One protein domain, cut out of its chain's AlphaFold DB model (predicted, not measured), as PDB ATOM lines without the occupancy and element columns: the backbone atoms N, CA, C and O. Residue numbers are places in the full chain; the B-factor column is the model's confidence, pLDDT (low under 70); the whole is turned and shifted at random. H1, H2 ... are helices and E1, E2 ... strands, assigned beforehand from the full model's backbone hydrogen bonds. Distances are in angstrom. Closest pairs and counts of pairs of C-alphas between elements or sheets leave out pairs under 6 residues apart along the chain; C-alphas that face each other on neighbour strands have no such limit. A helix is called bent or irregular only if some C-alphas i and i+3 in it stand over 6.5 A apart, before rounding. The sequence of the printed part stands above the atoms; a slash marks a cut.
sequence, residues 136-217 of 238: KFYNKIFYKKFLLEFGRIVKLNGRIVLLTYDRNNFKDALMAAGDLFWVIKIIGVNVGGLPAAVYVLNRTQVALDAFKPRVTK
ATOM      1  N   LYS A 136      43.197  60.446  90.293       58.44
ATOM      2  CA  LYS A 136      42.447  61.281  89.330       58.44
ATOM      3  C   LYS A 136      43.338  61.989  88.301       58.44
ATOM      4  O   LYS A 136      42.930  62.138  87.154       58.44
ATOM      5  N   PHE A 137      44.564  62.368  88.671       61.59
ATOM      6  CA  PHE A 137      45.535  62.956  87.736       61.59
ATOM      7  C   PHE A 137      45.857  62.024  86.552       61.59
ATOM      8  O   PHE A 137      46.106  62.480  85.438       61.59
ATOM      9  N   TYR A 138      45.781  60.710  86.769       74.56
ATOM     10  CA  TYR A 138      46.055  59.688  85.762       74.56
ATOM     11  C   TYR A 138      44.836  59.336  84.904       74.56
ATOM     12  O   TYR A 138      45.012  58.731  83.846       74.56
ATOM     13  N   ASN A 139      43.619  59.748  85.293       78.12
ATOM     14  CA  ASN A 139      42.383  59.429  84.563       78.12
ATOM     15  C   ASN A 139      42.440  59.876  83.105       78.12
ATOM     16  O   ASN A 139      41.953  59.177  82.223       78.12
ATOM     17  N   LYS A 140      43.083  61.014  82.836       76.31
ATOM     18  CA  LYS A 140      43.225  61.555  81.485       76.31
ATOM     19  C   LYS A 140      43.925  60.588  80.526       76.31
ATOM     20  O   LYS A 140      43.488  60.405  79.392       76.31
ATOM     21  N   ILE A 141      45.002  59.955  80.985       82.38
ATOM     22  CA  ILE A 141      45.762  58.974  80.199       82.38
ATOM     23  C   ILE A 141      45.053  57.621  80.244       82.38
ATOM     24  O   ILE A 141      44.919  56.957  79.215       82.38
ATOM     25  N   PHE A 142      44.583  57.230  81.430       84.31
ATOM     26  CA  PHE A 142      43.906  55.963  81.659       84.31
ATOM     27  C   PHE A 142      42.667  55.819  80.774       84.31
ATOM     28  O   PHE A 142      42.597  54.855  80.025       84.31
ATOM     29  N   TYR A 143      41.746  56.789  80.765       88.19
ATOM     30  CA  TYR A 143      40.534  56.723  79.944       88.19
ATOM     31  C   TYR A 143      40.840  56.617  78.456       88.19
ATOM     32  O   TYR A 143      40.182  55.851  77.759       88.19
ATOM     33  N   LYS A 144      41.868  57.320  77.966       86.12
ATOM     34  CA  LYS A 144      42.290  57.194  76.569       86.12
ATOM     35  C   LYS A 144      42.769  55.775  76.268       86.12
ATOM     36  O   LYS A 144      42.256  55.153  75.346       86.12
ATOM     37  N   LYS A 145      43.718  55.247  77.049       87.12
ATOM     38  CA  LYS A 145      44.235  53.879  76.862       87.12
ATOM     39  C   LYS A 145      43.125  52.833  76.990       87.12
ATOM     40  O   LYS A 145      43.039  51.928  76.172       87.12
ATOM     41  N   PHE A 146      42.247  53.009  77.970       87.75
ATOM     42  CA  PHE A 146      41.127  52.120  78.242       87.75
ATOM     43  C   PHE A 146      40.126  52.074  77.081       87.75
ATOM     44  O   PHE A 146      39.744  50.993  76.644       87.75
ATOM     45  N   LEU A 147      39.755  53.229  76.519       90.19
ATOM     46  CA  LEU A 147      38.877  53.284  75.348       90.19
ATOM     47  C   LEU A 147      39.524  52.660  74.104       90.19
ATOM     48  O   LEU A 147      38.833  51.993  73.339       90.19
ATOM     49  N   LEU A 148      40.835  52.825  73.907       89.88
ATOM     50  CA  LEU A 148      41.543  52.183  72.794       89.88
ATOM     51  C   LEU A 148      41.562  50.654  72.931       89.88
ATOM     52  O   LEU A 148      41.252  49.958  71.966       89.88
ATOM     53  N   GLU A 149      41.827  50.129  74.131       89.81
ATOM     54  CA  GLU A 149      41.736  48.685  74.390       89.81
ATOM     55  C   GLU A 149      40.314  48.158  74.189       89.81
ATOM     56  O   GLU A 149      40.113  47.091  73.611       89.81
ATOM     57  N   PHE A 150      39.297  48.928  74.569       90.69
ATOM     58  CA  PHE A 150      37.909  48.577  74.272       90.69
ATOM     59  C   PHE A 150      37.622  48.578  72.769       90.69
ATOM     60  O   PHE A 150      36.842  47.754  72.297       90.69
ATOM     61  N   GLY A 151      38.288  49.440  71.999       91.25
ATOM     62  CA  GLY A 151      38.195  49.453  70.541       91.25
ATOM     63  C   GLY A 151      38.726  48.165  69.910       91.25
ATOM     64  O   GLY A 151      38.221  47.751  68.864       91.25
ATOM     65  N   ARG A 152      39.699  47.527  70.573       90.19
ATOM     66  CA  ARG A 152      40.295  46.239  70.195       90.19
ATOM     67  C   ARG A 152      39.450  45.039  70.629       90.19
ATOM     68  O   ARG A 152      39.338  44.080  69.876       90.19
ATOM     69  N   ILE A 153      38.902  45.069  71.846       89.69
ATOM     70  CA  ILE A 153      38.272  43.900  72.488       89.69
ATOM     71  C   ILE A 153      36.778  43.794  72.164       89.69
ATOM     72  O   ILE A 153      36.254  42.694  71.991       89.69
ATOM     73  N   VAL A 154      36.063  44.919  72.110       91.94
ATOM     74  CA  VAL A 154      34.610  44.900  71.920       91.94
ATOM     75  C   VAL A 154      34.292  44.596  70.461       91.94
ATOM     76  O   VAL A 154      34.774  45.283  69.558       91.94
ATOM     77  N   LYS A 155      33.444  43.584  70.233       91.56
ATOM     78  CA  LYS A 155      32.960  43.222  68.892       91.56
ATOM     79  C   LYS A 155      32.360  44.432  68.176       91.56
ATOM     80  O   LYS A 155      31.759  45.298  68.814       91.56
ATOM     81  N   LEU A 156      32.457  44.471  66.848       92.19
ATOM     82  CA  LEU A 156      31.781  45.491  66.040       92.19
ATOM     83  C   LEU A 156      30.273  45.483  66.355       92.19
ATOM     84  O   LEU A 156      29.684  44.421  66.561       92.19
ATOM     85  N   ASN A 157      29.658  46.665  66.454       91.31
ATOM     86  CA  ASN A 157      28.291  46.878  66.962       91.31
ATOM     87  C   ASN A 157      28.036  46.449  68.422       91.31
ATOM     88  O   ASN A 157      26.893  46.503  68.880       91.31
ATOM     89  N   GLY A 158      29.064  46.028  69.160       93.31
ATOM     90  CA  GLY A 158      28.976  45.722  70.583       93.31
ATOM     91  C   GLY A 158      28.715  46.972  71.417       93.31
ATOM     92  O   GLY A 158      29.132  48.077  71.059       93.31
ATOM     93  N   ARG A 159      28.022  46.794  72.544       94.94
ATOM     94  CA  ARG A 159      27.648  47.889  73.439       94.94
ATOM     95  C   ARG A 159      28.578  47.971  74.637       94.94
ATOM     96  O   ARG A 159      28.973  46.957  75.200       94.94
ATOM     97  N   ILE A 160      28.864  49.199  75.051       95.00
ATOM     98  CA  ILE A 160      29.674  49.506  76.223       95.00
ATOM     99  C   ILE A 160      28.874  50.440  77.122       95.00
ATOM    100  O   ILE A 160      28.298  51.421  76.652       95.00
ATOM    101  N   VAL A 161      28.838  50.139  78.418       95.94
ATOM    102  CA  VAL A 161      28.224  50.995  79.435       95.94
ATOM    103  C   VAL A 161      29.282  51.349  80.463       95.94
ATOM    104  O   VAL A 161      29.834  50.470  81.115       95.94
ATOM    105  N   LEU A 162      29.577  52.639  80.594       93.31
ATOM    106  CA  LEU A 162      30.651  53.150  81.442       93.31
ATOM    107  C   LEU A 162      30.090  54.115  82.472       93.31
ATOM    108  O   LEU A 162      29.422  55.081  82.113       93.31
ATOM    109  N   LEU A 163      30.386  53.877  83.747       92.06
ATOM    110  CA  LEU A 163      30.035  54.763  84.850       92.06
ATOM    111  C   LEU A 163      31.291  55.497  85.324       92.06
ATOM    112  O   LEU A 163      32.271  54.866  85.710       92.06
ATOM    113  N   THR A 164      31.263  56.829  85.335       90.19
ATOM    114  CA  THR A 164      32.357  57.632  85.895       90.19
ATOM    115  C   THR A 164      31.860  58.926  86.530       90.19
ATOM    116  O   THR A 164      30.900  59.546  86.073       90.19
ATOM    117  N   TYR A 165      32.538  59.353  87.592       88.12
ATOM    118  CA  TYR A 165      32.371  60.681  88.176       88.12
ATOM    119  C   TYR A 165      33.107  61.771  87.374       88.12
ATOM    120  O   TYR A 165      32.676  62.922  87.331       88.12
ATOM    121  N   ASP A 166      34.205  61.424  86.700       87.94
ATOM    122  CA  ASP A 166      35.092  62.379  86.034       87.94
ATOM    123  C   ASP A 166      34.651  62.667  84.591       87.94
ATOM    124  O   ASP A 166      35.250  62.218  83.612       87.94
ATOM    125  N   ARG A 167      33.554  63.421  84.471       87.31
ATOM    126  CA  ARG A 167      32.893  63.718  83.190       87.31
ATOM    127  C   ARG A 167      33.790  64.469  82.201       87.31
ATOM    128  O   ARG A 167      33.690  64.235  80.998       87.31
ATOM    129  N   ASN A 168      34.655  65.357  82.693       87.50
ATOM    130  CA  ASN A 168      35.482  66.228  81.854       87.50
ATOM    131  C   ASN A 168      36.609  65.440  81.180       87.50
ATOM    132  O   ASN A 168      36.673  65.400  79.953       87.50
ATOM    133  N   ASN A 169      37.437  64.740  81.964       88.12
ATOM    134  CA  ASN A 169      38.521  63.930  81.401       88.12
ATOM    135  C   ASN A 169      37.980  62.797  80.522       88.12
ATOM    136  O   ASN A 169      38.605  62.432  79.527       88.12
ATOM    137  N   PHE A 170      36.814  62.244  80.869       89.38
ATOM    138  CA  PHE A 170      36.193  61.205  80.059       89.38
ATOM    139  C   PHE A 170      35.690  61.740  78.713       89.38
ATOM    140  O   PHE A 170      35.895  61.091  77.690       89.38
ATOM    141  N   LYS A 171      35.093  62.940  78.681       90.19
ATOM    142  CA  LYS A 171      34.684  63.595  77.430       90.19
ATOM    143  C   LYS A 171      35.881  63.802  76.499       90.19
ATOM    144  O   LYS A 171      35.787  63.462  75.323       90.19
ATOM    145  N   ASP A 172      37.004  64.286  77.022       88.94
ATOM    146  CA  ASP A 172      38.228  64.479  76.236       88.94
ATOM    147  C   ASP A 172      38.770  63.153  75.681       88.94
ATOM    148  O   ASP A 172      39.133  63.061  74.506       88.94
ATOM    149  N   ALA A 173      38.784  62.099  76.503       89.88
ATOM    150  CA  ALA A 173      39.213  60.770  76.079       89.88
ATOM    151  C   ALA A 173      38.292  60.175  75.002       89.88
ATOM    152  O   ALA A 173      38.775  59.568  74.049       89.88
ATOM    153  N   LEU A 174      36.979  60.389  75.116       90.62
ATOM    154  CA  LEU A 174      35.992  59.941  74.138       90.62
ATOM    155  C   LEU A 174      36.148  60.667  72.797       90.62
ATOM    156  O   LEU A 174      36.113  60.029  71.749       90.62
ATOM    157  N   MET A 175      36.410  61.977  72.824       88.94
ATOM    158  CA  MET A 175      36.737  62.748  71.618       88.94
ATOM    159  C   MET A 175      38.013  62.233  70.939       88.94
ATOM    160  O   MET A 175      38.073  62.183  69.711       88.94
ATOM    161  N   ALA A 176      39.013  61.820  71.725       86.12
ATOM    162  CA  ALA A 176      40.246  61.228  71.209       86.12
ATOM    163  C   ALA A 176      40.028  59.825  70.622       86.12
ATOM    164  O   ALA A 176      40.634  59.505  69.603       86.12
ATOM    165  N   ALA A 177      39.177  59.007  71.255       86.25
ATOM    166  CA  ALA A 177      38.794  57.672  70.789       86.25
ATOM    167  C   ALA A 177      37.896  57.713  69.537       86.25
ATOM    168  O   ALA A 177      37.814  56.720  68.818       86.25
ATOM    169  N   GLY A 178      37.286  58.869  69.250       77.81
ATOM    170  CA  GLY A 178      36.758  59.247  67.940       77.81
ATOM    171  C   GLY A 178      35.890  58.174  67.292       77.81
ATOM    172  O   GLY A 178      34.919  57.704  67.876       77.81
ATOM    173  N   ASP A 179      36.270  57.784  66.075       88.19
ATOM    174  CA  ASP A 179      35.467  56.940  65.189       88.19
ATOM    175  C   ASP A 179      35.346  55.482  65.652       88.19
ATOM    176  O   ASP A 179      34.632  54.714  65.015       88.19
ATOM    177  N   LEU A 180      35.999  55.076  66.750       92.06
ATOM    178  CA  LEU A 180      35.824  53.742  67.336       92.06
ATOM    179  C   LEU A 180      34.443  53.573  67.976       92.06
ATOM    180  O   LEU A 180      33.905  52.461  67.991       92.06
ATOM    181  N   PHE A 181      33.860  54.663  68.485       93.44
ATOM    182  CA  PHE A 181      32.606  54.626  69.228       93.44
ATOM    183  C   PHE A 181      31.675  55.765  68.843       93.44
ATOM    184  O   PHE A 181      32.098  56.902  68.664       93.44
ATOM    185  N   TRP A 182      30.377  55.481  68.834       93.56
ATOM    186  CA  TRP A 182      29.362  56.527  68.857       93.56
ATOM    187  C   TRP A 182      28.579  56.476  70.162       93.56
ATOM    188  O   TRP A 182      28.352  55.411  70.747       93.56
ATOM    189  N   VAL A 183      28.191  57.654  70.640       94.94
ATOM    190  CA  VAL A 183      27.458  57.804  71.895       94.94
ATOM    191  C   VAL A 183      25.977  57.601  71.632       94.94
ATOM    192  O   VAL A 183      25.361  58.390  70.924       94.94
ATOM    193  N   ILE A 184      25.400  56.569  72.240       94.62
ATOM    194  CA  ILE A 184      23.957  56.317  72.200       94.62
ATOM    195  C   ILE A 184      23.254  57.233  73.200       94.62
ATOM    196  O   ILE A 184      22.226  57.835  72.898       94.62
ATOM    197  N   LYS A 185      23.776  57.300  74.432       94.44
ATOM    198  CA  LYS A 185      23.140  58.039  75.527       94.44
ATOM    199  C   LYS A 185      24.144  58.424  76.602       94.44
ATOM    200  O   LYS A 185      25.060  57.660  76.898       94.44
ATOM    201  N   ILE A 186      23.920  59.573  77.235       95.62
ATOM    202  CA  ILE A 186      24.607  59.980  78.464       95.62
ATOM    203  C   ILE A 186      23.534  60.245  79.517       95.62
ATOM    204  O   ILE A 186      22.591  60.989  79.261       95.62
ATOM    205  N   ILE A 187      23.656  59.619  80.684       95.44
ATOM    206  CA  ILE A 187      22.666  59.707  81.763       95.44
ATOM    207  C   ILE A 187      23.369  60.201  83.024       95.44
ATOM    208  O   ILE A 187      24.325  59.582  83.486       95.44
ATOM    209  N   GLY A 188      22.902  61.310  83.595       93.81
ATOM    210  CA  GLY A 188      23.355  61.758  84.911       93.81
ATOM    211  C   GLY A 188      22.786  60.859  86.005       93.81
ATOM    212  O   GLY A 188      21.587  60.604  86.027       93.81
ATOM    213  N   VAL A 189      23.636  60.380  86.911       89.38
ATOM    214  CA  VAL A 189      23.230  59.516  88.025       89.38
ATOM    215  C   VAL A 189      23.892  59.969  89.321       89.38
ATOM    216  O   VAL A 189      25.027  60.441  89.320       89.38
ATOM    217  N   ASN A 190      23.192  59.811  90.440       87.62
ATOM    218  CA  ASN A 190      23.771  60.035  91.759       87.62
ATOM    219  C   ASN A 190      24.200  58.689  92.356       87.62
ATOM    220  O   ASN A 190      23.372  57.802  92.578       87.62
ATOM    221  N   VAL A 191      25.499  58.534  92.608       83.31
ATOM    222  CA  VAL A 191      26.074  57.330  93.209       83.31
ATOM    223  C   VAL A 191      26.606  57.693  94.586       83.31
ATOM    224  O   VAL A 191      27.713  58.199  94.723       83.31
ATOM    225  N   GLY A 192      25.791  57.459  95.618       79.81
ATOM    226  CA  GLY A 192      26.204  57.688  97.007       79.81
ATOM    227  C   GLY A 192      26.543  59.147  97.328       79.81
ATOM    228  O   GLY A 192      27.473  59.396  98.081       79.81
ATOM    229  N   GLY A 193      25.823  60.101  96.736       82.06
ATOM    230  CA  GLY A 193      26.070  61.539  96.878       82.06
ATOM    231  C   GLY A 193      26.962  62.123  95.779       82.06
ATOM    232  O   GLY A 193      27.008  63.339  95.621       82.06
ATOM    233  N   LEU A 194      27.636  61.286  94.983       78.81
ATOM    234  CA  LEU A 194      28.513  61.742  93.907       78.81
ATOM    235  C   LEU A 194      27.740  61.878  92.582       78.81
ATOM    236  O   LEU A 194      27.173  60.885  92.106       78.81
ATOM    237  N   PRO A 195      27.733  63.064  91.938       87.06
ATOM    238  CA  PRO A 195      27.091  63.264  90.640       87.06
ATOM    239  C   PRO A 195      27.925  62.645  89.505       87.06
ATOM    240  O   PRO A 195      28.728  63.304  88.845       87.06
ATOM    241  N   ALA A 196      27.714  61.358  89.248       89.38
ATOM    242  CA  ALA A 196      28.362  60.602  88.182       89.38
ATOM    243  C   ALA A 196      27.557  60.630  86.874       89.38
ATOM    244  O   ALA A 196      26.432  61.131  86.820       89.38
ATOM    245  N   ALA A 197      28.143  60.138  85.789       91.94
ATOM    246  CA  ALA A 197      27.469  59.946  84.513       91.94
ATOM    247  C   ALA A 197      27.671  58.519  84.003       91.94
ATOM    248  O   ALA A 197      28.747  57.937  84.149       91.94
ATOM    249  N   VAL A 198      26.621  57.985  83.387       94.69
ATOM    250  CA  VAL A 198      26.640  56.738  82.629       94.69
ATOM    251  C   VAL A 198      26.707  57.075  81.147       94.69
ATOM    252  O   VAL A 198      25.829  57.767  80.633       94.69
ATOM    253  N   TYR A 199      27.723  56.566  80.463       95.31
ATOM    254  CA  TYR A 199      27.908  56.680  79.023       95.31
ATOM    255  C   TYR A 199      27.564  55.340  78.383       95.31
ATOM    256  O   TYR A 199      28.167  54.320  78.711       95.31
ATOM    257  N   VAL A 200      26.595  55.348  77.472       95.94
ATOM    258  CA  VAL A 200      26.223  54.190  76.660       95.94
ATOM    259  C   VAL A 200      26.788  54.413  75.267       95.94
ATOM    260  O   VAL A 200      26.382  55.347  74.575       95.94
ATOM    261  N   LEU A 201      27.737  53.573  74.875       95.38
ATOM    262  CA  LEU A 201      28.467  53.666  73.615       95.38
ATOM    263  C   LEU A 201      28.201  52.419  72.774       95.38
ATOM    264  O   LEU A 201      28.052  51.327  73.325       95.38
ATOM    265  N   ASN A 202      28.204  52.562  71.451       95.19
ATOM    266  CA  ASN A 202      28.299  51.419  70.546       95.19
ATOM    267  C   ASN A 202      29.633  51.445  69.808       95.19
ATOM    268  O   ASN A 202      30.068  52.493  69.323       95.19
ATOM    269  N   ARG A 203      30.234  50.267  69.661       95.06
ATOM    270  CA  ARG A 203      31.385  50.039  68.794       95.06
ATOM    271  C   ARG A 203      30.971  50.222  67.334       95.06
ATOM    272  O   ARG A 203      30.007  49.608  66.881       95.06
ATOM    273  N   THR A 204      31.690  51.067  66.605       94.38
ATOM    274  CA  THR A 204      31.481  51.274  65.161       94.38
ATOM    275  C   THR A 204      32.055  50.119  64.331       94.38
ATOM    276  O   THR A 204      32.599  49.163  64.876       94.38
ATOM    277  N   GLN A 205      31.964  50.226  63.003       93.19
ATOM    278  CA  GLN A 205      32.593  49.307  62.044       93.19
ATOM    279  C   GLN A 205      34.067  49.634  61.744       93.19
ATOM    280  O   GLN A 205      34.713  48.926  60.979       93.19
ATOM    281  N   VAL A 206      34.619  50.707  62.321       89.06
ATOM    282  CA  VAL A 206      36.003  51.125  62.053       89.06
ATOM    283  C   VAL A 206      36.964  50.135  62.703       89.06
ATOM    284  O   VAL A 206      36.967  50.016  63.926       89.06
ATOM    285  N   ALA A 207      37.777  49.432  61.915       83.06
ATOM    286  CA  ALA A 207      38.830  48.557  62.433       83.06
ATOM    287  C   ALA A 207      39.907  49.365  63.181       83.06
ATOM    288  O   ALA A 207      40.161  50.520  62.844       83.06
ATOM    289  N   LEU A 208      40.555  48.759  64.183       79.12
ATOM    290  CA  LEU A 208      41.593  49.442  64.967       79.12
ATOM    291  C   LEU A 208      42.780  49.874  64.093       79.12
ATOM    292  O   LEU A 208      43.282  50.978  64.260       79.12
ATOM    293  N   ASP A 209      43.169  49.059  63.116       82.81
ATOM    294  CA  ASP A 209      44.300  49.363  62.227       82.81
ATOM    295  C   ASP A 209      44.009  50.542  61.285       82.81
ATOM    296  O   ASP A 209      44.912  51.253  60.849       82.81
ATOM    297  N   ALA A 210      42.727  50.779  60.994       81.06
ATOM    298  CA  ALA A 210      42.260  51.907  60.192       81.06
ATOM    299  C   ALA A 210      41.972  53.158  61.040       81.06
ATOM    300  O   ALA A 210      41.716  54.234  60.492       81.06
ATOM    301  N   PHE A 211      41.986  53.037  62.370       84.56
ATOM    302  CA  PHE A 211      41.672  54.137  63.266       84.56
ATOM    303  C   PHE A 211      42.813  55.156  63.304       84.56
ATOM    304  O   PHE A 211      43.950  54.849  63.659       84.56
ATOM    305  N   LYS A 212      42.480  56.412  63.000       79.12
ATOM    306  CA  LYS A 212      43.386  57.549  63.162       79.12
ATOM    307  C   LYS A 212      42.939  58.353  64.383       79.12
ATOM    308  O   LYS A 212      41.863  58.952  64.337       79.12
ATOM    309  N   PRO A 213      43.732  58.392  65.470       72.81
ATOM    310  CA  PRO A 213      43.390  59.190  66.636       72.81
ATOM    311  C   PRO A 213      43.179  60.645  66.231       72.81
ATOM    312  O   PRO A 213      44.033  61.243  65.571       72.81
ATOM    313  N   ARG A 214      42.063  61.243  66.656       71.62
ATOM    314  CA  ARG A 214      41.870  62.683  66.473       71.62
ATOM    315  C   ARG A 214      42.928  63.406  67.302       71.62
ATOM    316  O   ARG A 214      43.112  63.093  68.486       71.62
ATOM    317  N   VAL A 215      43.653  64.328  66.664       57.72
ATOM    318  CA  VAL A 215      44.750  65.066  67.299       57.72
ATOM    319  C   VAL A 215      44.224  65.695  68.584       57.72
ATOM    320  O   VAL A 215      43.318  66.524  68.584       57.72
ATOM    321  N   THR A 216      44.785  65.253  69.698       54.62
ATOM    322  CA  THR A 216      44.563  65.812  71.027       54.62
ATOM    323  C   THR A 216      45.919  66.283  71.530       54.62
ATOM    324  O   THR A 216      46.920  65.626  71.246       54.62
ATOM    325  N   LYS A 217      45.960  67.440  72.215       48.34
ATOM    326  CA  LYS A 217      47.182  68.061  72.763       48.34
ATOM    327  C   LYS A 217      48.141  66.983  73.300       48.34
ATOM    328  O   LYS A 217      47.713  66.137  74.085       48.34
TER     329      LYS A 217
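AT A GLANCE: This is residues 136 to 217 of the 238 residues of the protein "THUMP domain-containing protein 3" of Acromyrmex echinatior (UniProt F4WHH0). A strongly twisted sheet of three strands has two helices over one face, H1 and H2 side by side; H2 lies along the sheet, while H1 reaches it with its residues 147 to 153. After the sheet's last strand a stretch without a named element, residues 204 to 217, closes the printed part. The printed part has 82 residues, with H1, E1, H2, E2 and E3 in that order, and its class is mixed, helices and strands. The sheet's order is E1, E3, E2, antiparallel throughout. The whole is compact, with a radius of gyration of the C-alphas of 12.7 A and spans of 41 by 28 by 16 A.

IN THESE COORDINATES: Find C-alpha 136 at (42.447, 61.281, 89.330); from there H1 runs through residues 136 to 153, 24.6 A, with a kink of 34 degrees near residue 143. It is irregular, but only just: C-alphas 137 and 140 are 6.8 A apart. Next come E1, residues 159 to 164, 16.5 A, and H2, residues 167 to 180, 19.0 A. H2 is irregular, its C-alphas 176 and 179 being 8.8 A apart. E2, residues 181 to 191, starts at C-alpha 181 at (32.606, 54.626, 69.228), bends by 69 degrees at residue 184 and measures 25.0 A. E3, residues 194 to 203, is 27.9 A long and ends at C-alpha 203 at (31.385, 50.039, 68.794).

HOW THE PARTS SIT: Look first at the inner strand E3. E1 is antiparallel to it at 161 degrees, with N 160 and O 201 2.9 A apart, within hydrogen-bond range. E2 and E3 form a hairpin, antiparallel at 160 degrees, with N 187 and O 198 2.9 A apart, within hydrogen-bond range. H1 and H2 make two layers with the sheet, helices on one face of it. H2 is on the sheet at a height of 9.5 A and over E3, only just, as 2 of its 14 C-alphas fall on E1; on the local plane it stands at 0 degrees to E3, along the strands. The closest C-alphas of H2 and E3, Leu 180 and Arg 203, are 6.0 A apart. H1 and H2 touch, closest at the C-alphas of Lys 144 and Ala 173, 4.7 A, with a shallow tilt of 25 degrees, the same way. E1, H2 and E2 form a split strand-helix-strand unit, two strands running the same way with E3 between them, and its crossover is right-handed. Of the O i to N i+4 pairs, 11 of 14 in H1 and 8 of 10 in H2 are within hydrogen-bond range.

THE WHOLE: The two C-alphas farthest apart, those of Gly 193 and Ala 210, are 41.2 A apart. The printed part has no cut, and its four links between named elements are tight. The mean pLDDT of the printed part is 86.5; look for values under 70 at residues 136 to 137 and 215 to 217.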